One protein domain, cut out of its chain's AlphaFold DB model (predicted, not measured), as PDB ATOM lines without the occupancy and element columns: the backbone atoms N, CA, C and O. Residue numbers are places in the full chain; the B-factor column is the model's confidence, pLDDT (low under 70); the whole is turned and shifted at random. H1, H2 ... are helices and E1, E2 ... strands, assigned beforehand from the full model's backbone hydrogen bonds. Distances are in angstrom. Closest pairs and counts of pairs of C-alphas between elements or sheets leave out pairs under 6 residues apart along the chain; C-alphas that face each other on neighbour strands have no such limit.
ATOM      1  N   PRO A  19      16.690  71.878 259.407       90.69
ATOM      2  CA  PRO A  19      16.310  72.751 258.293       90.69
ATOM      3  C   PRO A  19      17.403  73.762 257.929       90.69
ATOM      4  O   PRO A  19      17.565  74.118 256.765       90.69
ATOM      5  N   PHE A  20      18.156  74.230 258.925       90.31
ATOM      6  CA  PHE A  20      19.258  75.159 258.720       90.31
ATOM      7  C   PHE A  20      20.470  74.444 258.116       90.31
ATOM      8  O   PHE A  20      21.017  74.917 257.128       90.31
ATOM      9  N   GLU A  21      20.824  73.266 258.633       91.19
ATOM     10  CA  GLU A  21      21.898  72.425 258.087       91.19
ATOM     11  C   GLU A  21      21.653  72.068 256.616       91.19
ATOM     12  O   GLU A  21      22.568  72.170 255.803       91.19
ATOM     13  N   SER A  22      20.406  71.743 256.255       91.56
ATOM     14  CA  SER A  22      20.022  71.494 254.863       91.56
ATOM     15  C   SER A  22      20.265  72.712 253.972       91.56
ATOM     16  O   SER A  22      20.821  72.568 252.887       91.56
ATOM     17  N   LYS A  23      19.883  73.912 254.426       92.12
ATOM     18  CA  LYS A  23      20.114  75.153 253.671       92.12
ATOM     19  C   LYS A  23      21.599  75.483 253.542       92.12
ATOM     20  O   LYS A  23      22.024  75.968 252.500       92.12
ATOM     21  N   LEU A  24      22.394  75.228 254.583       91.50
ATOM     22  CA  LEU A  24      23.844  75.423 254.527       91.50
ATOM     23  C   LEU A  24      24.501  74.470 253.525       91.50
ATOM     24  O   LEU A  24      25.361  74.895 252.756       91.50
ATOM     25  N   ALA A  25      24.085  73.203 253.518       90.62
ATOM     26  CA  ALA A  25      24.578  72.217 252.564       90.62
ATOM     27  C   ALA A  25      24.222  72.615 251.124       90.62
ATOM     28  O   ALA A  25      25.087  72.596 250.258       90.62
ATOM     29  N   GLU A  26      22.984  73.054 250.880       92.12
ATOM     30  CA  GLU A  26      22.548  73.541 249.567       92.12
ATOM     31  C   GLU A  26      23.364  74.759 249.101       92.12
ATOM     32  O   GLU A  26      23.845  74.791 247.972       92.12
ATOM     33  N   ALA A  27      23.587  75.737 249.983       92.56
ATOM     34  CA  ALA A  27      24.304  76.965 249.641       92.56
ATOM     35  C   ALA A  27      25.810  76.762 249.385       92.56
ATOM     36  O   ALA A  27      26.441  77.614 248.754       92.56
ATOM     37  N   THR A  28      26.389  75.663 249.877       92.31
ATOM     38  CA  THR A  28      27.827  75.356 249.774       92.31
ATOM     39  C   THR A  28      28.147  74.214 248.805       92.31
ATOM     40  O   THR A  28      29.322  73.925 248.569       92.31
ATOM     41  N   ALA A  29      27.131  73.560 248.235       87.38
ATOM     42  CA  ALA A  29      27.319  72.416 247.353       87.38
ATOM     43  C   ALA A  29      27.893  72.834 245.980       87.38
ATOM     44  O   ALA A  29      27.352  73.730 245.325       87.38
ATOM     45  N   PRO A  30      28.959  72.175 245.490       82.19
ATOM     46  CA  PRO A  30      29.417  72.344 244.114       82.19
ATOM     47  C   PRO A  30      28.398  71.759 243.113       82.19
ATOM     48  O   PRO A  30      27.630  70.864 243.473       82.19
ATOM     49  N   PRO A  31      28.384  72.209 241.843       78.44
ATOM     50  CA  PRO A  31      29.307  73.168 241.227       78.44
ATOM     51  C   PRO A  31      28.930  74.644 241.449       78.44
ATOM     52  O   PRO A  31      29.770  75.514 241.250       78.44
ATOM     53  N   ASN A  32      27.700  74.929 241.886       82.25
ATOM     54  CA  ASN A  32      27.144  76.284 241.986       82.25
ATOM     55  C   ASN A  32      27.042  76.759 243.444       82.25
ATOM     56  O   ASN A  32      25.985  77.215 243.885       82.25
ATOM     57  N   ALA A  33      28.134  76.643 244.200       86.00
ATOM     58  CA  ALA A  33      28.172  77.103 245.583       86.00
ATOM     59  C   ALA A  33      28.004  78.632 245.638       86.00
ATOM     60  O   ALA A  33      28.783  79.376 245.041       86.00
ATOM     61  N   GLN A  34      26.996  79.108 246.374       90.94
ATOM     62  CA  GLN A  34      26.771  80.542 246.606       90.94
ATOM     63  C   GLN A  34      27.766  81.101 247.625       90.94
ATOM     64  O   GLN A  34      28.170  82.260 247.554       90.94
ATOM     65  N   ILE A  35      28.160  80.260 248.581       91.56
ATOM     66  CA  ILE A  35      29.175  80.546 249.588       91.56
ATOM     67  C   ILE A  35      30.204  79.418 249.591       91.56
ATOM     68  O   ILE A  35      29.850  78.243 249.572       91.56
ATOM     69  N   LEU A  36      31.490  79.776 249.634       91.19
ATOM     70  CA  LEU A  36      32.586  78.801 249.621       91.19
ATOM     71  C   LEU A  36      32.524  77.873 250.841       91.19
ATOM     72  O   LEU A  36      32.679  76.658 250.728       91.19
ATOM     73  N   GLY A  37      32.229  78.453 252.001       91.19
ATOM     74  CA  GLY A  37      31.838  77.689 253.162       91.19
ATOM     75  C   GLY A  37      31.702  78.527 254.423       91.19
ATOM     76  O   GLY A  37      31.916  79.739 254.434       91.19
ATOM     77  N   VAL A  38      31.250  77.862 255.475       91.62
ATOM     78  CA  VAL A  38      30.667  78.490 256.655       91.62
ATOM     79  C   VAL A  38      30.944  77.645 257.886       91.62
ATOM     80  O   VAL A  38      30.862  76.417 257.845       91.62
ATOM     81  N   ILE A  39      31.236  78.318 258.995       92.06
ATOM     82  CA  ILE A  39      31.277  77.727 260.331       92.06
ATOM     83  C   ILE A  39      30.284  78.497 261.189       92.06
ATOM     84  O   ILE A  39      30.376  79.717 261.312       92.06
ATOM     85  N   THR A  40      29.340  77.784 261.790       91.00
ATOM     86  CA  THR A  40      28.340  78.360 262.686       91.00
ATOM     87  C   THR A  40      28.544  77.799 264.079       91.00
ATOM     88  O   THR A  40      28.556  76.583 264.258       91.00
ATOM     89  N   THR A  41      28.669  78.680 265.070       90.50
ATOM     90  CA  THR A  41      28.774  78.299 266.482       90.50
ATOM     91  C   THR A  41      27.769  79.097 267.301       90.50
ATOM     92  O   THR A  41      27.717  80.318 267.192       90.50
ATOM     93  N   VAL A  42      26.988  78.415 268.137       90.81
ATOM     94  CA  VAL A  42      26.087  79.041 269.111       90.81
ATOM     95  C   VAL A  42      26.602  78.725 270.502       90.81
ATOM     96  O   VAL A  42      26.796  77.561 270.850       90.81
ATOM     97  N   VAL A  43      26.796  79.766 271.304       91.69
ATOM     98  CA  VAL A  43      27.246  79.667 272.694       91.69
ATOM     99  C   VAL A  43      26.221  80.312 273.615       91.69
ATOM    100  O   VAL A  43      25.614  81.324 273.269       91.69
ATOM    101  N   ASN A  44      25.998  79.720 274.787       90.81
ATOM    102  CA  ASN A  44      25.155  80.328 275.815       90.81
ATOM    103  C   ASN A  44      25.949  81.331 276.677       90.81
ATOM    104  O   ASN A  44      27.176  81.400 276.610       90.81
ATOM    105  N   ALA A  45      25.256  82.060 277.558       91.12
ATOM    106  CA  ALA A  45      25.879  83.019 278.479       91.12
ATOM    107  C   ALA A  45      26.878  82.389 279.474       91.12
ATOM    108  O   ALA A  45      27.721  83.087 280.027       91.12
ATOM    109  N   LYS A  46      26.805  81.070 279.698       91.56
ATOM    110  CA  LYS A  46      27.753  80.311 280.532       91.56
ATOM    111  C   LYS A  46      28.982  79.829 279.740       91.56
ATOM    112  O   LYS A  46      29.811  79.118 280.296       91.56
ATOM    113  N   GLY A  47      29.087  80.169 278.452       87.31
ATOM    114  CA  GLY A  47      30.170  79.736 277.566       87.31
ATOM    115  C   GLY A  47      30.050  78.293 277.062       87.31
ATOM    116  O   GLY A  47      30.994  77.773 276.477       87.31
ATOM    117  N   THR A  48      28.915  77.623 277.273       88.88
ATOM    118  CA  THR A  48      28.673  76.279 276.730       88.88
ATOM    119  C   THR A  48      28.312  76.371 275.251       88.88
ATOM    120  O   THR A  48      27.379  77.094 274.889       88.88
ATOM    121  N   VAL A  49      29.002  75.598 274.409       88.38
ATOM    122  CA  VAL A  49      28.655  75.428 272.994       88.38
ATOM    123  C   VAL A  49      27.367  74.611 272.891       88.38
ATOM    124  O   VAL A  49      27.288  73.487 273.377       88.38
ATOM    125  N   LEU A  50      26.334  75.198 272.292       89.69
ATOM    126  CA  LEU A  50      25.030  74.562 272.082       89.69
ATOM    127  C   LEU A  50      24.910  73.939 270.691       89.69
ATOM    128  O   LEU A  50      24.205  72.948 270.515       89.69
ATOM    129  N   TYR A  51      25.586  74.539 269.715       89.00
ATOM    130  CA  TYR A  51      25.551  74.149 268.314       89.00
ATOM    131  C   TYR A  51      26.887  74.505 267.673       89.00
ATOM    132  O   TYR A  51      27.390  75.613 267.873       89.00
ATOM    133  N   HIS A  52      27.444  73.583 266.900       89.12
ATOM    134  CA  HIS A  52      28.640  73.812 266.105       89.12
ATOM    135  C   HIS A  52      28.528  72.995 264.822       89.12
ATOM    136  O   HIS A  52      28.441  71.770 264.876       89.12
ATOM    137  N   GLN A  53      28.479  73.672 263.679       89.44
ATOM    138  CA  GLN A  53      28.384  73.036 262.369       89.44
ATOM    139  C   GLN A  53      29.249  73.765 261.354       89.44
ATOM    140  O   GLN A  53      29.480  74.972 261.452       89.44
ATOM    141  N   ARG A  54      29.709  73.009 260.360       91.62
ATOM    142  CA  ARG A  54      30.561  73.490 259.274       91.62
ATOM    143  C   ARG A  54      30.090  72.909 257.950       91.62
ATOM    144  O   ARG A  54      29.665  71.759 257.902       91.62
ATOM    145  N   SER A  55      30.161  73.699 256.890       91.88
ATOM    146  CA  SER A  55      29.752  73.270 255.553       91.88
ATOM    147  C   SER A  55      30.582  73.979 254.486       91.88
ATOM    148  O   SER A  55      30.993  75.122 254.691       91.88
ATOM    149  N   GLY A  56      30.834  73.306 253.365       91.44
ATOM    150  CA  GLY A  56      31.640  73.820 252.256       91.44
ATOM    151  C   GLY A  56      33.127  73.456 252.299       91.44
ATOM    152  O   GLY A  56      33.566  72.570 253.038       91.44
ATOM    153  N   SER A  57      33.898  74.145 251.459       91.06
ATOM    154  CA  SER A  57      35.288  73.825 251.112       91.06
ATOM    155  C   SER A  57      36.240  74.969 251.455       91.06
ATOM    156  O   SER A  57      35.827  76.112 251.604       91.06
ATOM    157  N   GLN A  58      37.534  74.680 251.592       90.81
ATOM    158  CA  GLN A  58      38.544  75.705 251.904       90.81
ATOM    159  C   GLN A  58      38.971  76.542 250.686       90.81
ATOM    160  O   GLN A  58      39.503  77.637 250.841       90.81
ATOM    161  N   SER A  59      38.760  76.037 249.472       87.44
ATOM    162  CA  SER A  59      39.147  76.681 248.217       87.44
ATOM    163  C   SER A  59      38.168  76.341 247.092       87.44
ATOM    164  O   SER A  59      37.373  75.411 247.202       87.44
ATOM    165  N   LEU A  60      38.245  77.094 245.993       86.50
ATOM    166  CA  LEU A  60      37.410  76.894 244.800       86.50
ATOM    167  C   LEU A  60      37.882  75.727 243.915       86.50
ATOM    168  O   LEU A  60      37.247  75.430 242.905       86.50
ATOM    169  N   PHE A  61      39.003  75.082 244.249       86.81
ATOM    170  CA  PHE A  61      39.518  73.970 243.459       86.81
ATOM    171  C   PHE A  61      38.642  72.718 243.629       86.81
ATOM    172  O   PHE A  61      38.217  72.424 244.747       86.81
ATOM    173  N   PRO A  62      38.440  71.912 242.568       80.88
ATOM    174  CA  PRO A  62      37.660  70.673 242.655       80.88
ATOM    175  C   PRO A  62      38.191  69.667 243.686       80.88
ATOM    176  O   PRO A  62      37.429  68.881 244.234       80.88
ATOM    177  N   SER A  63      39.498  69.693 243.963       85.50
ATOM    178  CA  SER A  63      40.170  68.842 244.951       85.50
ATOM    179  C   SER A  63      40.318  69.508 246.324       85.50
ATOM    180  O   SER A  63      41.164  69.095 247.119       85.50
ATOM    181  N   SER A  64      39.577  70.588 246.590       86.69
ATOM    182  CA  SER A  64      39.679  71.314 247.850       86.69
ATOM    183  C   SER A  64      39.275  70.431 249.033       86.69
ATOM    184  O   SER A  64      38.228  69.787 248.976       86.69
ATOM    185  N   PRO A  65      40.015  70.466 250.156       89.38
ATOM    186  CA  PRO A  65      39.539  69.855 251.385       89.38
ATOM    187  C   PRO A  65      38.285  70.583 251.910       89.38
ATOM    188  O   PRO A  65      38.111  71.786 251.645       89.38
ATOM    189  N   PRO A  66      37.429  69.884 252.678       90.06
ATOM    190  CA  PRO A  66      36.318  70.504 253.390       90.06
ATOM    191  C   PRO A  66      36.830  71.483 254.453       90.06
ATOM    192  O   PRO A  66      37.967  71.390 254.928       90.06
ATOM    193  N   ILE A  67      35.979  72.425 254.857       91.00
ATOM    194  CA  ILE A  67      36.306  73.358 255.941       91.00
ATOM    195  C   ILE A  67      36.596  72.607 257.241       91.00
ATOM    196  O   ILE A  67      35.813  71.768 257.688       91.00
ATOM    197  N   ASP A  68      37.716  72.956 257.875       88.06
ATOM    198  CA  ASP A  68      38.045  72.517 259.227       88.06
ATOM    199  C   ASP A  68      37.561  73.521 260.288       88.06
ATOM    200  O   ASP A  68      37.419  74.709 260.003       88.06
ATOM    201  N   ALA A  69      37.363  73.068 261.530       82.19
ATOM    202  CA  ALA A  69      36.981  73.923 262.655       82.19
ATOM    203  C   ALA A  69      38.044  74.995 262.972       82.19
ATOM    204  O   ALA A  69      37.706  76.052 263.496       82.19
ATOM    205  N   ASN A  70      39.310  74.745 262.617       83.56
ATOM    206  CA  ASN A  70      40.418  75.684 262.802       83.56
ATOM    207  C   ASN A  70      40.749  76.486 261.534       83.56
ATOM    208  O   ASN A  70      41.806  77.116 261.467       83.56
ATOM    209  N   SER A  71      39.886  76.452 260.514       86.44
ATOM    210  CA  SER A  71      40.103  77.233 259.293       86.44
ATOM    211  C   SER A  71      40.124  78.727 259.618       86.44
ATOM    212  O   SER A  71      39.266  79.229 260.346       86.44
ATOM    213  N   ALA A  72      41.096  79.450 259.067       87.19
ATOM    214  CA  ALA A  72      41.187  80.894 259.228       87.19
ATOM    215  C   ALA A  72      40.276  81.608 258.218       87.19
ATOM    216  O   ALA A  72      40.294  81.296 257.029       87.19
ATOM    217  N   PHE A  73      39.520  82.602 258.687       87.38
ATOM    218  CA  PHE A  73      38.671  83.444 257.845       87.38
ATOM    219  C   PHE A  73      39.133  84.892 257.903       87.38
ATOM    220  O   PHE A  73      39.493  85.412 258.962       87.38
ATOM    221  N   PHE A  74      39.060  85.571 256.764       88.62
ATOM    222  CA  PHE A  74      39.235  87.012 256.730       88.62
ATOM    223  C   PHE A  74      37.968  87.703 257.251       88.62
ATOM    224  O   PHE A  74      36.926  87.682 256.603       88.62
ATOM    225  N   LEU A  75      38.059  88.327 258.428       88.19
ATOM    226  CA  LEU A  75      36.918  88.975 259.088       88.19
ATOM    227  C   LEU A  75      36.535  90.342 258.492       88.19
ATOM    228  O   LEU A  75      35.455  90.861 258.784       88.19
ATOM    229  N   GLY A  76      37.409  90.963 257.693       91.19
ATOM    230  CA  GLY A  76      37.172  92.293 257.128       91.19
ATOM    231  C   GLY A  76      36.727  93.313 258.186       91.19
ATOM    232  O   GLY A  76      37.361  93.478 259.230       91.19
ATOM    233  N   SER A  77      35.603  93.995 257.940       93.25
ATOM    234  CA  SER A  77      35.058  95.006 258.859       93.25
ATOM    235  C   SER A  77      34.661  94.474 260.236       93.25
ATOM    236  O   SER A  77      34.667  95.268 261.174       93.25
ATOM    237  N   ALA A  78      34.381  93.176 260.399       88.56
ATOM    238  CA  ALA A  78      34.123  92.609 261.724       88.56
ATOM    239  C   ALA A  78      35.347  92.740 262.655       88.56
ATOM    240  O   ALA A  78      35.191  92.803 263.872       88.56
ATOM    241  N   GLY A  79      36.554  92.923 262.104       89.88
ATOM    242  CA  GLY A  79      37.750  93.267 262.881       89.88
ATOM    243  C   GLY A  79      37.635  94.583 263.664       89.88
ATOM    244  O   GLY A  79      38.284  94.728 264.698       89.88
ATOM    245  N   LYS A  80      36.756  95.516 263.258       92.31
ATOM    246  CA  LYS A  80      36.522  96.774 263.992       92.31
ATOM    247  C   LYS A  80      36.018  96.530 265.412       92.31
ATOM    248  O   LYS A  80      36.328  97.339 266.279       92.31
ATOM    249  N   PHE A  81      35.291  95.440 265.673       93.88
ATOM    250  CA  PHE A  81      34.883  95.092 267.038       93.88
ATOM    251  C   PHE A  81      36.098  94.884 267.942       93.88
ATOM    252  O   PHE A  81      36.149  95.431 269.040       93.88
ATOM    253  N   ILE A  82      37.118  94.177 267.449       93.38
ATOM    254  CA  ILE A  82      38.370  93.966 268.180       93.38
ATOM    255  C   ILE A  82      39.088  95.299 268.409       93.38
ATOM    256  O   ILE A  82      39.538  95.566 269.521       93.38
ATOM    257  N   THR A  83      39.136  96.169 267.396       93.06
ATOM    258  CA  THR A  83      39.714  97.516 267.529       93.06
ATOM    259  C   THR A  83      39.007  98.347 268.601       93.06
ATOM    260  O   THR A  83      39.683  98.973 269.412       93.06
ATOM    261  N   HIS A  84      37.670  98.331 268.649       94.69
ATOM    262  CA  HIS A  84      36.911  99.059 269.671       94.69
ATOM    263  C   HIS A  84      37.167  98.500 271.070       94.69
ATOM    264  O   HIS A  84      37.404  99.275 271.987       94.69
ATOM    265  N   ILE A  85      37.184  97.172 271.235       95.38
ATOM    266  CA  ILE A  85      37.499  96.544 272.527       95.38
ATOM    267  C   ILE A  85      38.896  96.962 272.997       95.38
ATOM    268  O   ILE A  85      39.054  97.370 274.143       95.38
ATOM    269  N   ALA A  86      39.901  96.915 272.120       94.12
ATOM    270  CA  ALA A  86      41.257  97.334 272.463       94.12
ATOM    271  C   ALA A  86      41.322  98.823 272.842       94.12
ATOM    272  O   ALA A  86      41.949  99.172 273.840       94.12
ATOM    273  N   ALA A  87      40.645  99.698 272.091       92.94
ATOM    274  CA  ALA A  87      40.574 101.123 272.404       92.94
ATOM    275  C   ALA A  87      39.908 101.377 273.768       92.94
ATOM    276  O   ALA A  87      40.453 102.115 274.583       92.94
ATOM    277  N   LEU A  88      38.784 100.713 274.056       94.88
ATOM    278  CA  LEU A  88      38.093 100.823 275.345       94.88
ATOM    279  C   LEU A  88      38.949 100.296 276.505       94.88
ATOM    280  O   LEU A  88      39.011 100.937 277.547       94.88
ATOM    281  N   GLN A  89      39.699  99.209 276.306       95.69
ATOM    282  CA  GLN A  89      40.659  98.715 277.301       95.69
ATOM    283  C   GLN A  89      41.792  99.715 277.593       95.69
ATOM    284  O   GLN A  89      42.332  99.720 278.699       95.69
ATOM    285  N   LEU A  90      42.187 100.549 276.624       93.06
ATOM    286  CA  LEU A  90      43.155 101.630 276.851       93.06
ATOM    287  C   LEU A  90      42.528 102.792 277.627       93.06
ATOM    288  O   LEU A  90      43.191 103.354 278.500       93.06
ATOM    289  N   VAL A  91      41.257 103.104 277.353       93.94
ATOM    290  CA  VAL A  91      40.491 104.117 278.094       93.94
ATOM    291  C   VAL A  91      40.321 103.723 279.556       93.94
ATOM    292  O   VAL A  91      40.633 104.514 280.442       93.94
ATOM    293  N   GLU A  92      39.923 102.481 279.833       93.00
ATOM    294  CA  GLU A  92      39.786 101.963 281.203       93.00
ATOM    295  C   GLU A  92      41.098 102.028 281.999       93.00
ATOM    296  O   GLU A  92      41.086 102.210 283.215       93.00
ATOM    297  N   ARG A  93      42.246 101.905 281.320       94.38
ATOM    298  CA  ARG A  93      43.582 102.013 281.929       94.38
ATOM    299  C   ARG A  93      44.084 103.454 282.059       94.38
ATOM    300  O   ARG A  93      45.202 103.647 282.529       94.38
ATOM    301  N   GLY A  94      43.314 104.447 281.613       90.81
ATOM    302  CA  GLY A  94      43.722 105.854 281.594       90.81
ATOM    303  C   GLY A  94      44.857 106.168 280.610       90.81
ATOM    304  O   GLY A  94      45.512 107.195 280.743       90.81
ATOM    305  N   LEU A  95      45.115 105.282 279.638       88.50
ATOM    306  CA  LEU A  95      46.171 105.448 278.628       88.50
ATOM    307  C   LEU A  95      45.700 106.218 277.391       88.50
ATOM    308  O   LEU A  95      46.524 106.627 276.581       88.50
ATOM    309  N   LEU A  96      44.387 106.353 277.226       87.88
ATOM    310  CA  LEU A  96      43.727 107.088 276.157       87.88
ATOM    311  C   LEU A  96      42.449 107.704 276.730       87.88
ATOM    312  O   LEU A  96      41.831 107.130 277.623       87.88
ATOM    313  N   THR A  97      42.023 108.848 276.216       87.12
ATOM    314  CA  THR A  97      40.688 109.392 276.488       87.12
ATOM    315  C   THR A  97      40.013 109.733 275.166       87.12
ATOM    316  O   THR A  97      40.679 109.869 274.138       87.12
ATOM    317  N   PHE A  98      38.683 109.831 275.164       82.19
ATOM    318  CA  PHE A  98      37.934 110.143 273.943       82.19
ATOM    319  C   PHE A  98      38.184 111.567 273.436       82.19
ATOM    320  O   PHE A  98      38.132 111.799 272.231       82.19
ATOM    321  N   ASP A  99      38.481 112.491 274.347       84.94
ATOM    322  CA  ASP A  99      38.590 113.922 274.055       84.94
ATOM    323  C   ASP A  99      40.026 114.378 273.767       84.94
ATOM    324  O   ASP A  99      40.271 115.538 273.431       84.94
ATOM    325  N   GLU A 100      41.004 113.482 273.902       82.38
ATOM    326  CA  GLU A 100      42.391 113.824 273.627       82.38
ATOM    327  C   GLU A 100      42.679 113.905 272.122       82.38
ATOM    328  O   GLU A 100      42.277 113.034 271.344       82.38
ATOM    329  N   PRO A 101      43.431 114.927 271.674       82.62
ATOM    330  CA  PRO A 101      43.780 115.054 270.272       82.62
ATOM    331  C   PRO A 101      44.701 113.906 269.849       82.62
ATOM    332  O   PRO A 101      45.713 113.617 270.489       82.62
TER     333      PRO A 101
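AT A GLANCE: This is residues 19 to 101 of the 122 residues of the protein "Beta-lactamase domain-containing protein" of Hyaloscypha bicolor E (UniProt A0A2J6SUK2). The model is a long, open shape: a two-stranded hairpin, E1 and E2, has the short helix H1 over one face near its open end, at residues 37 and 56, and a longer helix, H2, is held well away from both. The long link of residues 57 to 75 loops past the other face of the hairpin and then leads out to H2, where residues 74 to 86 and 89 to 94 stick out with no other part of the model near them. The printed part has 83 residues, with two named helices and two named strands in the order H1, E1, E2, H2; the sheet has the order E1 - E2 and is antiparallel, and the class is mixed, helices and strands. The whole is extended, with a radius of gyration of the C-alphas of 18.6 A and spans of 54 by 31 by 19 A.

HOW THE PARTS SIT: Begin with H1, residues 19 to 28, and look from its last residue toward the strands E1, residues 37 to 43, and E2, residues 49 to 56. The closest C-alphas of H1 and E2 are those of Thr 28 and Gly 56, 4.8 A apart; those of H1 and E1 are Thr 28 and Gly 37, 5.7 A apart. E1 and E2 form a hairpin with a tight link of 5 residues, antiparallel at 178 degrees between their directions. Look across it at N 40 and O 53, 2.8 A apart, and at N 55 and O 38, 3.0 A apart, both within hydrogen-bond range. Farther on you reach H2, residues 76 to 92, which is apart from H1 and from E1. In H1 every O i to N i+4 pair is within hydrogen-bond range; in H2 10 of 13 are.

IN THESE COORDINATES: Find C-alpha 19 at (16.310, 72.751, 258.293); from there H1 runs through residue 28, 14.6 A from first to last C-alpha. E1 begins at C-alpha 37, at (31.838, 77.689, 253.162), and covers 20.2 A to C-alpha 43. E2 comes back from residue 49 to residue 56 over 21.0 A. H2 is the longest helix, 26.1 A from C-alpha 76 to C-alpha 92, which you find at (39.786, 101.963, 281.203).

THE WHOLE: The two C-alphas farthest apart are those of Pro 31 and Gly 94, 53.9 A. The printed part runs from residue 19 to residue 101 and has no cut. The link from H1 to E1, 8 residues, is short, and the one from E2 to H2, 19 residues, is long. The mean pLDDT of the printed part is 89.6, and no printed residue is under 70.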